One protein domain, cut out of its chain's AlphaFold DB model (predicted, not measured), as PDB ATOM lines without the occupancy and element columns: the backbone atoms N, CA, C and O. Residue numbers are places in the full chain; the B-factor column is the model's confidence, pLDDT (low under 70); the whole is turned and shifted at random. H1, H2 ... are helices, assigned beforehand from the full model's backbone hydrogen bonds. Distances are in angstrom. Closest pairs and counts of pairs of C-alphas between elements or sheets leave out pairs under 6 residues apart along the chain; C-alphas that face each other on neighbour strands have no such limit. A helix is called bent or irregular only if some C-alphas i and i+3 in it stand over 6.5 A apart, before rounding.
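This is residues 2 to 94 of the 196 residues of an uncharacterized protein of Aphanomyces astaci (UniProt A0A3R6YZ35). Two long helices, H1 and H6, run opposite ways as a narrow V, closest near Glu 9 and Arg 84, and H3 packs on both of them. H4 folds back from H3 and, with H5, makes a second, wider V whose tip is the link of residues 60 to 62; short H2 sits near the open end of the first V, between H1 and H3 in the chain, and short H7 follows H6 at its far end. The printed part has 93 residues with seven named helices, H1 to H7 in order, and no named strand: all helix. It is compact, with a radius of gyration of the C-alphas of 13.7 A, and flat, spanning 39 by 37 by 18 A.

H1, residues 8 to 25, touches H6, residues 72 to 88, with residues 8 to 16 alone, at a shallow tilt of 29 degrees, opposite ways; the closest C-alphas, Glu 9 and Arg 84, are 4.8 A apart. H2, residues 31 to 34, touches no helix, but its Ala 32 has its C-alpha 6.2 A from that of Ala 72 in H6, the closest pair of the two. The hub is H3, residues 36 to 46, which touches four helices. It touches H1 at a steep tilt of 57 degrees, closest at the C-alphas of Leu 15 and Ala 46, 7.5 A. It touches H6 at a shallow tilt of 28 degrees, the same way, closest at the C-alphas of Pro 36 and Ala 72, 4.8 A. H3 forms a helical hairpin with H4, residues 50 to 59, closest at the C-alphas of Met 44 and Gln 53, 6.4 A. H5, residues 63 to 70, touches H3 about perpendicular, at 76 degrees, closest at the C-alphas of Lys 37 and Lys 69, 5.2 A. H5 and H6 touch only at the corner, and only just, with 3 pairs of C-alphas within 8 A; the closest are those of Tyr 68 and Phe 75, 4.9 A. H7, residues 90 to 93, and H6 meet only through their link. H1 is apart from H4 and H5. Every O i to N i+4 pair is within hydrogen-bond range in H1, H3 and H4, 12 of 13 in H6 and 0 of 4 in H5, where 4 of 5 O i to N i+3 pairs are; H2 and H7 are too short for such a pair.

H1 begins at C-alpha 8 (34.951, -17.045, -25.035) and is 25.5 A long. H3 is 15.3 A long, H4 14.2 A and H5 12.9 A; H5 is irregular, with C-alphas 64 and 67 7.1 A apart. H6 is 24.7 A long, ending at C-alpha 88 (30.986, -18.638, -17.637).

The C-alphas farthest apart, Asp 2 and Tyr 63, are 42.6 A apart. The printed part has no cut, and its six links between helices are tight. Mean pLDDT of the printed part is 77.3; residues 2 to 9, 63 and 86 to 94 are under 70.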
ATOM      1  N   ASP A   2      19.874 -12.684 -34.453       40.34
ATOM      2  CA  ASP A   2      21.268 -12.249 -34.412       40.34
ATOM      3  C   ASP A   2      21.857 -12.561 -33.040       40.34
ATOM      4  O   ASP A   2      21.695 -11.811 -32.082       40.34
ATOM      5  N   THR A   3      22.537 -13.698 -32.940       37.12
ATOM      6  CA  THR A   3      23.310 -14.083 -31.755       37.12
ATOM      7  C   THR A   3      24.746 -14.375 -32.168       37.12
ATOM      8  O   THR A   3      25.270 -15.470 -31.995       37.12
ATOM      9  N   SER A   4      25.418 -13.352 -32.705       46.38
ATOM     10  CA  SER A   4      26.874 -13.343 -32.909       46.38
ATOM     11  C   SER A   4      27.610 -13.151 -31.570       46.38
ATOM     12  O   SER A   4      28.435 -12.256 -31.400       46.38
ATOM     13  N   ILE A   5      27.268 -13.971 -30.574       49.84
ATOM     14  CA  ILE A   5      28.014 -14.089 -29.323       49.84
ATOM     15  C   ILE A   5      28.877 -15.334 -29.488       49.84
ATOM     16  O   ILE A   5      28.483 -16.446 -29.144       49.84
ATOM     17  N   LEU A   6      30.055 -15.157 -30.089       58.41
ATOM     18  CA  LEU A   6      31.069 -16.204 -30.061       58.41
ATOM     19  C   LEU A   6      31.440 -16.442 -28.596       58.41
ATOM     20  O   LEU A   6      31.930 -15.523 -27.934       58.41
ATOM     21  N   SER A   7      31.224 -17.671 -28.119       66.06
ATOM     22  CA  SER A   7      31.708 -18.118 -26.810       66.06
ATOM     23  C   SER A   7      33.178 -17.718 -26.626       66.06
ATOM     24  O   SER A   7      33.965 -17.721 -27.581       66.06
ATOM     25  N   SER A   8      33.567 -17.370 -25.402       65.88
ATOM     26  CA  SER A   8      34.951 -17.045 -25.035       65.88
ATOM     27  C   SER A   8      35.948 -18.118 -25.493       65.88
ATOM     28  O   SER A   8      37.043 -17.787 -25.946       65.88
ATOM     29  N   GLU A   9      35.541 -19.387 -25.466       64.69
ATOM     30  CA  GLU A   9      36.279 -20.523 -26.017       64.69
ATOM     31  C   GLU A   9      36.462 -20.397 -27.537       64.69
ATOM     32  O   GLU A   9      37.581 -20.460 -28.044       64.69
ATOM     33  N   SER A  10      35.383 -20.103 -28.269       72.19
ATOM     34  CA  SER A  10      35.426 -19.906 -29.721       72.19
ATOM     35  C   SER A  10      36.330 -18.740 -30.128       72.19
ATOM     36  O   SER A  10      36.940 -18.788 -31.197       72.19
ATOM     37  N   ARG A  11      36.455 -17.704 -29.289       75.62
ATOM     38  CA  ARG A  11      37.361 -16.566 -29.521       75.62
ATOM     39  C   ARG A  11      38.831 -16.965 -29.380       75.62
ATOM     40  O   ARG A  11      39.656 -16.497 -30.163       75.62
ATOM     41  N   VAL A  12      39.165 -17.842 -28.429       76.25
ATOM     42  CA  VAL A  12      40.529 -18.390 -28.297       76.25
ATOM     43  C   VAL A  12      40.849 -19.339 -29.429       76.25
ATOM     44  O   VAL A  12      41.914 -19.211 -30.026       76.25
ATOM     45  N   SER A  13      39.933 -20.250 -29.757       80.38
ATOM     46  CA  SER A  13      40.108 -21.164 -30.885       80.38
ATOM     47  C   SER A  13      40.354 -20.376 -32.166       80.38
ATOM     48  O   SER A  13      41.317 -20.649 -32.874       80.38
ATOM     49  N   LYS A  14      39.583 -19.305 -32.401       84.06
ATOM     50  CA  LYS A  14      39.802 -18.407 -33.538       84.06
ATOM     51  C   LYS A  14      41.168 -17.716 -33.491       84.06
ATOM     52  O   LYS A  14      41.860 -17.711 -34.501       84.06
ATOM     53  N   LEU A  15      41.587 -17.191 -32.337       86.69
ATOM     54  CA  LEU A  15      42.909 -16.578 -32.170       86.69
ATOM     55  C   LEU A  15      44.047 -17.563 -32.486       86.69
ATOM     56  O   LEU A  15      44.994 -17.210 -33.189       86.69
ATOM     57  N   VAL A  16      43.962 -18.788 -31.963       86.06
ATOM     58  CA  VAL A  16      44.961 -19.838 -32.190       86.06
ATOM     59  C   VAL A  16      44.972 -20.257 -33.660       86.06
ATOM     60  O   VAL A  16      46.044 -20.300 -34.259       86.06
ATOM     61  N   SER A  17      43.803 -20.483 -34.264       87.19
ATOM     62  CA  SER A  17      43.691 -20.813 -35.687       87.19
ATOM     63  C   SER A  17      44.221 -19.696 -36.588       87.19
ATOM     64  O   SER A  17      44.938 -19.979 -37.541       87.19
ATOM     65  N   ASP A  18      43.930 -18.428 -36.287       85.50
ATOM     66  CA  ASP A  18      44.419 -17.286 -37.070       85.50
ATOM     67  C   ASP A  18      45.942 -17.118 -36.939       85.50
ATOM     68  O   ASP A  18      46.619 -16.748 -37.906       85.50
ATOM     69  N   PHE A  19      46.501 -17.416 -35.763       87.31
ATOM     70  CA  PHE A  19      47.946 -17.467 -35.552       87.31
ATOM     71  C   PHE A  19      48.592 -18.583 -36.381       87.31
ATOM     72  O   PHE A  19      49.523 -18.309 -37.138       87.31
ATOM     73  N   GLU A  20      48.080 -19.813 -36.303       86.25
ATOM     74  CA  GLU A  20      48.609 -20.957 -37.058       86.25
ATOM     75  C   GLU A  20      48.465 -20.749 -38.574       86.25
ATOM     76  O   GLU A  20      49.431 -20.936 -39.312       86.25
ATOM     77  N   ALA A  21      47.326 -20.231 -39.041       85.06
ATOM     78  CA  ALA A  21      47.124 -19.868 -40.443       85.06
ATOM     79  C   ALA A  21      48.093 -18.767 -40.906       85.06
ATOM     80  O   ALA A  21      48.572 -18.787 -42.041       85.06
ATOM     81  N   THR A  22      48.422 -17.812 -40.029       84.06
ATOM     82  CA  THR A  22      49.437 -16.788 -40.315       84.06
ATOM     83  C   THR A  22      50.825 -17.404 -40.438       84.06
ATOM     84  O   THR A  22      51.558 -17.024 -41.351       84.06
ATOM     85  N   LEU A  23      51.179 -18.363 -39.576       84.56
ATOM     86  CA  LEU A  23      52.441 -19.088 -39.703       84.56
ATOM     87  C   LEU A  23      52.495 -19.849 -41.028       84.56
ATOM     88  O   LEU A  23      53.451 -19.671 -41.770       84.56
ATOM     89  N   VAL A  24      51.465 -20.615 -41.386       83.81
ATOM     90  CA  VAL A  24      51.425 -21.358 -42.659       83.81
ATOM     91  C   VAL A  24      51.538 -20.415 -43.860       83.81
ATOM     92  O   VAL A  24      52.394 -20.606 -44.717       83.81
ATOM     93  N   ARG A  25      50.746 -19.334 -43.900       82.75
ATOM     94  CA  ARG A  25      50.764 -18.357 -45.006       82.75
ATOM     95  C   ARG A  25      52.125 -17.686 -45.183       82.75
ATOM     96  O   ARG A  25      52.518 -17.359 -46.296       82.75
ATOM     97  N   LEU A  26      52.830 -17.441 -44.084       80.00
ATOM     98  CA  LEU A  26      54.167 -16.854 -44.110       80.00
ATOM     99  C   LEU A  26      55.264 -17.911 -44.281       80.00
ATOM    100  O   LEU A  26      56.437 -17.544 -44.252       80.00
ATOM    101  N   ASN A  27      54.888 -19.183 -44.468       80.50
ATOM    102  CA  ASN A  27      55.771 -20.345 -44.480       80.50
ATOM    103  C   ASN A  27      56.679 -20.322 -43.257       80.50
ATOM    104  O   ASN A  27      57.887 -20.213 -43.349       80.50
ATOM    105  N   MET A  28      56.070 -20.303 -42.086       82.75
ATOM    106  CA  MET A  28      56.702 -20.100 -40.789       82.75
ATOM    107  C   MET A  28      56.406 -21.253 -39.832       82.75
ATOM    108  O   MET A  28      56.428 -21.123 -38.609       82.75
ATOM    109  N   GLU A  29      56.156 -22.414 -40.421       82.50
ATOM    110  CA  GLU A  29      55.892 -23.670 -39.737       82.50
ATOM    111  C   GLU A  29      57.109 -24.106 -38.906       82.50
ATOM    112  O   GLU A  29      58.257 -24.034 -39.358       82.50
ATOM    113  N   GLY A  30      56.878 -24.553 -37.673       81.06
ATOM    114  CA  GLY A  30      57.949 -24.860 -36.722       81.06
ATOM    115  C   GLY A  30      58.332 -23.692 -35.805       81.06
ATOM    116  O   GLY A  30      59.142 -23.874 -34.896       81.06
ATOM    117  N   PHE A  31      57.792 -22.484 -36.025       85.44
ATOM    118  CA  PHE A  31      58.079 -21.323 -35.170       85.44
ATOM    119  C   PHE A  31      57.573 -21.517 -33.739       85.44
ATOM    120  O   PHE A  31      58.266 -21.148 -32.794       85.44
ATOM    121  N   ALA A  32      56.391 -22.116 -33.572       84.81
ATOM    122  CA  ALA A  32      55.810 -22.337 -32.252       84.81
ATOM    123  C   ALA A  32      56.688 -23.241 -31.374       84.81
ATOM    124  O   ALA A  32      56.797 -23.023 -30.168       84.81
ATOM    125  N   GLU A  33      57.337 -24.218 -32.000       84.31
ATOM    126  CA  GLU A  33      58.238 -25.186 -31.389       84.31
ATOM    127  C   GLU A  33      59.649 -24.619 -31.194       84.31
ATOM    128  O   GLU A  33      60.268 -24.857 -30.160       84.31
ATOM    129  N   SER A  34      60.151 -23.852 -32.167       83.00
ATOM    130  CA  SER A  34      61.500 -23.267 -32.125       83.00
ATOM    131  C   SER A  34      61.591 -22.094 -31.146       83.00
ATOM    132  O   SER A  34      62.605 -21.905 -30.483       83.00
ATOM    133  N   GLU A  35      60.520 -21.306 -31.039       85.44
ATOM    134  CA  GLU A  35      60.452 -20.085 -30.235       85.44
ATOM    135  C   GLU A  35      59.199 -20.090 -29.334       85.44
ATOM    136  O   GLU A  35      58.299 -19.246 -29.475       85.44
ATOM    137  N   PRO A  36      59.113 -21.021 -28.363       85.94
ATOM    138  CA  PRO A  36      57.914 -21.196 -27.548       85.94
ATOM    139  C   PRO A  36      57.619 -19.964 -26.691       85.94
ATOM    140  O   PRO A  36      56.467 -19.554 -26.563       85.94
ATOM    141  N   LYS A  37      58.655 -19.301 -26.168       87.12
ATOM    142  CA  LYS A  37      58.494 -18.089 -25.357       87.12
ATOM    143  C   LYS A  37      57.900 -16.929 -26.158       87.12
ATOM    144  O   LYS A  37      56.973 -16.279 -25.684       87.12
ATOM    145  N   LEU A  38      58.399 -16.691 -27.373       85.31
ATOM    146  CA  LEU A  38      57.880 -15.629 -28.240       85.31
ATOM    147  C   LEU A  38      56.465 -15.940 -28.724       85.31
ATOM    148  O   LEU A  38      55.640 -15.035 -28.810       85.31
ATOM    149  N   THR A  39      56.173 -17.210 -28.997       88.19
ATOM    150  CA  THR A  39      54.819 -17.658 -29.328       88.19
ATOM    151  C   THR A  39      53.841 -17.362 -28.195       88.19
ATOM    152  O   THR A  39      52.788 -16.775 -28.431       88.19
ATOM    153  N   VAL A  40      54.210 -17.681 -26.951       89.94
ATOM    154  CA  VAL A  40      53.400 -17.363 -25.767       89.94
ATOM    155  C   VAL A  40      53.227 -15.852 -25.602       89.94
ATOM    156  O   VAL A  40      52.110 -15.386 -25.390       89.94
ATOM    157  N   ASP A  41      54.299 -15.069 -25.749       88.12
ATOM    158  CA  ASP A  41      54.237 -13.606 -25.653       88.12
ATOM    159  C   ASP A  41      53.326 -12.993 -26.733       88.12
ATOM    160  O   ASP A  41      52.544 -12.088 -26.430       88.12
ATOM    161  N   PHE A  42      53.365 -13.519 -27.964       87.44
ATOM    162  CA  PHE A  42      52.489 -13.098 -29.059       87.44
ATOM    163  C   PHE A  42      51.024 -13.431 -28.773       87.44
ATOM    164  O   PHE A  42      50.164 -12.555 -28.861       87.44
ATOM    165  N   LEU A  43      50.739 -14.677 -28.382       88.44
ATOM    166  CA  LEU A  43      49.381 -15.103 -28.057       88.44
ATOM    167  C   LEU A  43      48.822 -14.280 -26.893       88.44
ATOM    168  O   LEU A  43      47.721 -13.756 -27.012       88.44
ATOM    169  N   MET A  44      49.601 -14.051 -25.828       86.44
ATOM    170  CA  MET A  44      49.214 -13.147 -24.739       86.44
ATOM    171  C   MET A  44      48.940 -11.722 -25.229       86.44
ATOM    172  O   MET A  44      47.994 -11.087 -24.765       86.44
ATOM    173  N   ALA A  45      49.760 -11.186 -26.140       86.44
ATOM    174  CA  ALA A  45      49.568  -9.853 -26.710       86.44
ATOM    175  C   ALA A  45      48.283  -9.731 -27.542       86.44
ATOM    176  O   ALA A  45      47.684  -8.659 -27.570       86.44
ATOM    177  N   ALA A  46      47.843 -10.826 -28.153       85.62
ATOM    178  CA  ALA A  46      46.667 -10.874 -29.007       85.62
ATOM    179  C   ALA A  46      45.354 -11.222 -28.269       85.62
ATOM    180  O   ALA A  46      44.288 -11.171 -28.882       85.62
ATOM    181  N   ILE A  47      45.398 -11.541 -26.964       84.38
ATOM    182  CA  ILE A  47      44.189 -11.776 -26.152       84.38
ATOM    183  C   ILE A  47      43.334 -10.508 -26.099       84.38
ATOM    184  O   ILE A  47      43.788  -9.453 -25.657       84.38
ATOM    185  N   MET A  48      42.059 -10.659 -26.457       74.69
ATOM    186  CA  MET A  48      41.028  -9.635 -26.317       74.69
ATOM    187  C   MET A  48      39.837 -10.223 -25.554       74.69
ATOM    188  O   MET A  48      39.396 -11.318 -25.914       74.69
ATOM    189  N   PRO A  49      39.279  -9.520 -24.545       76.38
ATOM    190  CA  PRO A  49      39.473  -8.095 -24.234       76.38
ATOM    191  C   PRO A  49      40.689  -7.790 -23.314       76.38
ATOM    192  O   PRO A  49      41.186  -8.696 -22.639       76.38
ATOM    193  N   PRO A  50      41.154  -6.518 -23.218       74.44
ATOM    194  CA  PRO A  50      42.358  -6.137 -22.456       74.44
ATOM    195  C   PRO A  50      42.323  -6.482 -20.959       74.44
ATOM    196  O   PRO A  50      43.359  -6.789 -20.366       74.44
ATOM    197  N   ALA A  51      41.139  -6.475 -20.339       73.25
ATOM    198  CA  ALA A  51      40.967  -6.886 -18.943       73.25
ATOM    199  C   ALA A  51      41.403  -8.347 -18.728       73.25
ATOM    200  O   ALA A  51      42.144  -8.662 -17.794       73.25
ATOM    201  N   VAL A  52      41.019  -9.223 -19.660       77.81
ATOM    202  CA  VAL A  52      41.382 -10.642 -19.635       77.81
ATOM    203  C   VAL A  52      42.862 -10.828 -19.914       77.81
ATOM    204  O   VAL A  52      43.538 -11.572 -19.208       77.81
ATOM    205  N   GLN A  53      43.398 -10.084 -20.879       82.50
ATOM    206  CA  GLN A  53      44.828 -10.069 -21.150       82.50
ATOM    207  C   GLN A  53      45.645  -9.704 -19.902       82.50
ATOM    208  O   GLN A  53      46.622 -10.386 -19.590       82.50
ATOM    209  N   LYS A  54      45.264  -8.647 -19.172       78.62
ATOM    210  CA  LYS A  54      45.960  -8.238 -17.941       78.62
ATOM    211  C   LYS A  54      45.940  -9.360 -16.903       78.62
ATOM    212  O   LYS A  54      46.987  -9.684 -16.344       78.62
ATOM    213  N   ARG A  55      44.783  -9.999 -16.705       81.88
ATOM    214  CA  ARG A  55      44.633 -11.115 -15.763       81.88
ATOM    215  C   ARG A  55      45.491 -12.318 -16.157       81.88
ATOM    216  O   ARG A  55      46.206 -12.848 -15.314       81.88
ATOM    217  N   VAL A  56      45.504 -12.695 -17.435       84.50
ATOM    218  CA  VAL A  56      46.372 -13.767 -17.950       84.50
ATOM    219  C   VAL A  56      47.850 -13.421 -17.747       84.50
ATOM    220  O   VAL A  56      48.619 -14.266 -17.297       84.50
ATOM    221  N   ARG A  57      48.266 -12.169 -17.985       84.12
ATOM    222  CA  ARG A  57      49.650 -11.728 -17.723       84.12
ATOM    223  C   ARG A  57      50.032 -11.837 -16.248       84.12
ATOM    224  O   ARG A  57      51.181 -12.168 -15.959       84.12
ATOM    225  N   GLU A  58      49.116 -11.549 -15.328       84.06
ATOM    226  CA  GLU A  58      49.345 -11.728 -13.890       84.06
ATOM    227  C   GLU A  58      49.434 -13.207 -13.510       84.06
ATOM    228  O   GLU A  58      50.388 -13.596 -12.837       84.06
ATOM    229  N   LEU A  59      48.538 -14.048 -14.035       82.81
ATOM    230  CA  LEU A  59      48.598 -15.500 -13.841       82.81
ATOM    231  C   LEU A  59      49.931 -16.073 -14.329       82.81
ATOM    232  O   LEU A  59      50.534 -16.885 -13.638       82.81
ATOM    233  N   MET A  60      50.457 -15.586 -15.455       83.62
ATOM    234  CA  MET A  60      51.753 -16.005 -16.004       83.62
ATOM    235  C   MET A  60      52.977 -15.549 -15.191       83.62
ATOM    236  O   MET A  60      54.104 -15.944 -15.508       83.62
ATOM    237  N   LYS A  61      52.809 -14.690 -14.176       82.69
ATOM    238  CA  LYS A  61      53.883 -14.333 -13.232       82.69
ATOM    239  C   LYS A  61      53.970 -15.312 -12.060       82.69
ATOM    240  O   LYS A  61      55.045 -15.418 -11.463       82.69
ATOM    241  N   LEU A  62      52.878 -16.021 -11.760       82.38
ATOM    242  CA  LEU A  62      52.819 -17.020 -10.695       82.38
ATOM    243  C   LEU A  62      53.780 -18.176 -10.996       82.38
ATOM    244  O   LEU A  62      53.963 -18.559 -12.153       82.38
ATOM    245  N   TYR A  63      54.409 -18.716  -9.950       65.44
ATOM    246  CA  TYR A  63      55.408 -19.783 -10.066       65.44
ATOM    247  C   TYR A  63      54.853 -21.011 -10.802       65.44
ATOM    248  O   TYR A  63      55.504 -21.530 -11.707       65.44
ATOM    249  N   GLU A  64      53.608 -21.373 -10.495       72.75
ATOM    250  CA  GLU A  64      52.861 -22.500 -11.066       72.75
ATOM    251  C   GLU A  64      52.712 -22.411 -12.592       72.75
ATOM    252  O   GLU A  64      52.753 -23.421 -13.287       72.75
ATOM    253  N   ASN A  65      52.643 -21.193 -13.137       75.56
ATOM    254  CA  ASN A  65      52.418 -20.962 -14.563       75.56
ATOM    255  C   ASN A  65      53.703 -20.643 -15.339       75.56
ATOM    256  O   ASN A  65      53.663 -20.429 -16.552       75.56
ATOM    257  N   ARG A  66      54.876 -20.629 -14.681       76.19
ATOM    258  CA  ARG A  66      56.155 -20.365 -15.368       76.19
ATOM    259  C   ARG A  66      56.510 -21.443 -16.391       76.19
ATOM    260  O   ARG A  66      57.231 -21.134 -17.342       76.19
ATOM    261  N   GLY A  67      56.006 -22.667 -16.214       78.50
ATOM    262  CA  GLY A  67      56.186 -23.768 -17.161       78.50
ATOM    263  C   GLY A  67      55.594 -23.460 -18.538       78.50
ATOM    264  O   GLY A  67      56.244 -23.704 -19.552       78.50
ATOM    265  N   TYR A  68      54.436 -22.797 -18.582       82.38
ATOM    266  CA  TYR A  68      53.739 -22.485 -19.831       82.38
ATOM    267  C   TYR A  68      54.508 -21.522 -20.740       82.38
ATOM    268  O   TYR A  68      54.375 -21.590 -21.953       82.38
ATOM    269  N   LYS A  69      55.393 -20.672 -20.201       81.06
ATOM    270  CA  LYS A  69      56.235 -19.785 -21.030       81.06
ATOM    271  C   LYS A  69      57.289 -20.521 -21.857       81.06
ATOM    272  O   LYS A  69      57.882 -19.917 -22.745       81.06
ATOM    273  N   LYS A  70      57.583 -21.778 -21.526       85.00
ATOM    274  CA  LYS A  70      58.556 -22.606 -22.250       85.00
ATOM    275  C   LYS A  70      57.885 -23.621 -23.170       85.00
ATOM    276  O   LYS A  70      58.586 -24.280 -23.925       85.00
ATOM    277  N   ASP A  71      56.560 -23.718 -23.122       86.44
ATOM    278  CA  ASP A  71      55.785 -24.683 -23.887       86.44
ATOM    279  C   ASP A  71      54.549 -23.999 -24.483       86.44
ATOM    280  O   ASP A  71      53.523 -23.801 -23.826       86.44
ATOM    281  N   ALA A  72      54.659 -23.646 -25.764       86.12
ATOM    282  CA  ALA A  72      53.582 -23.005 -26.503       86.12
ATOM    283  C   ALA A  72      52.333 -23.892 -26.610       86.12
ATOM    284  O   ALA A  72      51.215 -23.375 -26.613       86.12
ATOM    285  N   ARG A  73      52.487 -25.219 -26.679       85.19
ATOM    286  CA  ARG A  73      51.358 -26.147 -26.798       85.19
ATOM    287  C   ARG A  73      50.596 -26.231 -25.482       85.19
ATOM    288  O   ARG A  73      49.373 -26.097 -25.482       85.19
ATOM    289  N   ALA A  74      51.311 -26.380 -24.371       88.50
ATOM    290  CA  ALA A  74      50.708 -26.371 -23.045       88.50
ATOM    291  C   ALA A  74      50.012 -25.031 -22.757       88.50
ATOM    292  O   ALA A  74      48.896 -25.027 -22.239       88.50
ATOM    293  N   PHE A  75      50.616 -23.905 -23.155       88.75
ATOM    294  CA  PHE A  75      49.994 -22.588 -23.015       88.75
ATOM    295  C   PHE A  75      48.702 -22.450 -23.834       88.75
ATOM    296  O   PHE A  75      47.711 -21.961 -23.298       88.75
ATOM    297  N   LYS A  76      48.681 -22.897 -25.100       85.94
ATOM    298  CA  LYS A  76      47.471 -22.863 -25.948       85.94
ATOM    299  C   LYS A  76      46.309 -23.626 -25.302       85.94
ATOM    300  O   LYS A  76      45.212 -23.081 -25.194       85.94
ATOM    301  N   ASN A  77      46.569 -24.839 -24.812       87.25
ATOM    302  CA  ASN A  77      45.558 -25.666 -24.146       87.25
ATOM    303  C   ASN A  77      45.077 -25.035 -22.831       87.25
ATOM    304  O   ASN A  77      43.878 -24.973 -22.570       87.25
ATOM    305  N   TRP A  78      46.008 -24.527 -22.019       89.75
ATOM    306  CA  TRP A  78      45.681 -23.839 -20.771       89.75
ATOM    307  C   TRP A  78      44.836 -22.583 -21.012       89.75
ATOM    308  O   TRP A  78      43.861 -22.350 -20.302       89.75
ATOM    309  N   LEU A  79      45.177 -21.786 -22.031       86.62
ATOM    310  CA  LEU A  79      44.464 -20.552 -22.355       86.62
ATOM    311  C   LEU A  79      43.032 -20.839 -22.815       86.62
ATOM    312  O   LEU A  79      42.122 -20.108 -22.425       86.62
ATOM    313  N   ALA A  80      42.827 -21.893 -23.608       84.94
ATOM    314  CA  ALA A  80      41.496 -22.326 -24.025       84.94
ATOM    315  C   ALA A  80      40.626 -22.694 -22.812       84.94
ATOM    316  O   ALA A  80      39.531 -22.159 -22.662       84.94
ATOM    317  N   GLU A  81      41.153 -23.506 -21.893       82.81
ATOM    318  CA  GLU A  81      40.437 -23.911 -20.676       82.81
ATOM    319  C   GLU A  81      40.171 -22.729 -19.729       82.81
ATOM    320  O   GLU A  81      39.075 -22.591 -19.185       82.81
ATOM    321  N   TYR A  82      41.149 -21.832 -19.559       83.56
ATOM    322  CA  TYR A  82      40.980 -20.616 -18.764       83.56
ATOM    323  C   TYR A  82      39.858 -19.733 -19.324       83.56
ATOM    324  O   TYR A  82      39.028 -19.226 -18.572       83.56
ATOM    325  N   MET A  83      39.813 -19.563 -20.644       77.81
ATOM    326  CA  MET A  83      38.821 -18.722 -21.308       77.81
ATOM    327  C   MET A  83      37.439 -19.359 -21.338       77.81
ATOM    328  O   MET A  83      36.453 -18.638 -21.183       77.81
ATOM    329  N   ARG A  84      37.357 -20.688 -21.458       77.25
ATOM    330  CA  ARG A  84      36.114 -21.448 -21.291       77.25
ATOM    331  C   ARG A  84      35.490 -21.153 -19.925       77.25
ATOM    332  O   ARG A  84      34.355 -20.698 -19.865       77.25
ATOM    333  N   ARG A  85      36.281 -21.257 -18.850       73.38
ATOM    334  CA  ARG A  85      35.842 -20.905 -17.488       73.38
ATOM    335  C   ARG A  85      35.538 -19.418 -17.339       73.38
ATOM    336  O   ARG A  85      34.577 -19.064 -16.683       73.38
ATOM    337  N   TYR A  86      36.325 -18.526 -17.941       67.38
ATOM    338  CA  TYR A  86      36.087 -17.082 -17.844       67.38
ATOM    339  C   TYR A  86      34.778 -16.643 -18.524       67.38
ATOM    340  O   TYR A  86      34.096 -15.764 -18.004       67.38
ATOM    341  N   GLY A  87      34.407 -17.254 -19.654       60.53
ATOM    342  CA  GLY A  87      33.137 -16.977 -20.343       60.53
ATOM    343  C   GLY A  87      31.909 -17.322 -19.510       60.53
ATOM    344  O   GLY A  87      30.890 -16.649 -19.623       60.53
ATOM    345  N   GLU A  88      32.030 -18.301 -18.610       54.47
ATOM    346  CA  GLU A  88      30.986 -18.638 -17.637       54.47
ATOM    347  C   GLU A  88      30.773 -17.505 -16.599       54.47
ATOM    348  O   GLU A  88      29.684 -17.387 -16.043       54.47
ATOM    349  N   PHE A  89      31.761 -16.615 -16.385       46.41
ATOM    350  CA  PHE A  89      31.702 -15.472 -15.450       46.41
ATOM    351  C   PHE A  89      31.630 -14.089 -16.138       46.41
ATOM    352  O   PHE A  89      31.600 -13.066 -15.447       46.41
ATOM    353  N   GLU A  90      31.576 -14.017 -17.476       51.94
ATOM    354  CA  GLU A  90      31.532 -12.761 -18.256       51.94
ATOM    355  C   GLU A  90      30.384 -11.797 -17.850       51.94
ATOM    356  O   GLU A  90      30.640 -10.589 -17.802       51.94
ATOM    357  N   PRO A  91      29.185 -12.263 -17.419       47.94
ATOM    358  CA  PRO A  91      28.126 -11.374 -16.927       47.94
ATOM    359  C   PRO A  91      28.435 -10.666 -15.594       47.94
ATOM    360  O   PRO A  91      27.807  -9.658 -15.282       47.94
ATOM    361  N   LEU A  92      29.392 -11.159 -14.796       43.06
ATOM    362  CA  LEU A  92      29.686 -10.627 -13.455       43.06
ATOM    363  C   LEU A  92      30.796  -9.566 -13.453       43.06
ATOM    364  O   LEU A  92      30.896  -8.790 -12.508       43.06
ATOM    365  N   VAL A  93      31.616  -9.498 -14.507       49.06
ATOM    366  CA  VAL A  93      32.749  -8.551 -14.610       49.06
ATOM    367  C   VAL A  93      32.378  -7.249 -15.328       49.06
ATOM    368  O   VAL A  93      33.113  -6.269 -15.235       49.06
ATOM    369  N   GLN A  94      31.244  -7.223 -16.039       49.09
ATOM    370  CA  GLN A  94      30.670  -6.003 -16.625       49.09
ATOM    371  C   GLN A  94      29.781  -5.224 -15.640       49.09
ATOM    372  O   GLN A  94      29.464  -4.060 -15.889       49.09
TER     373      GLN A  94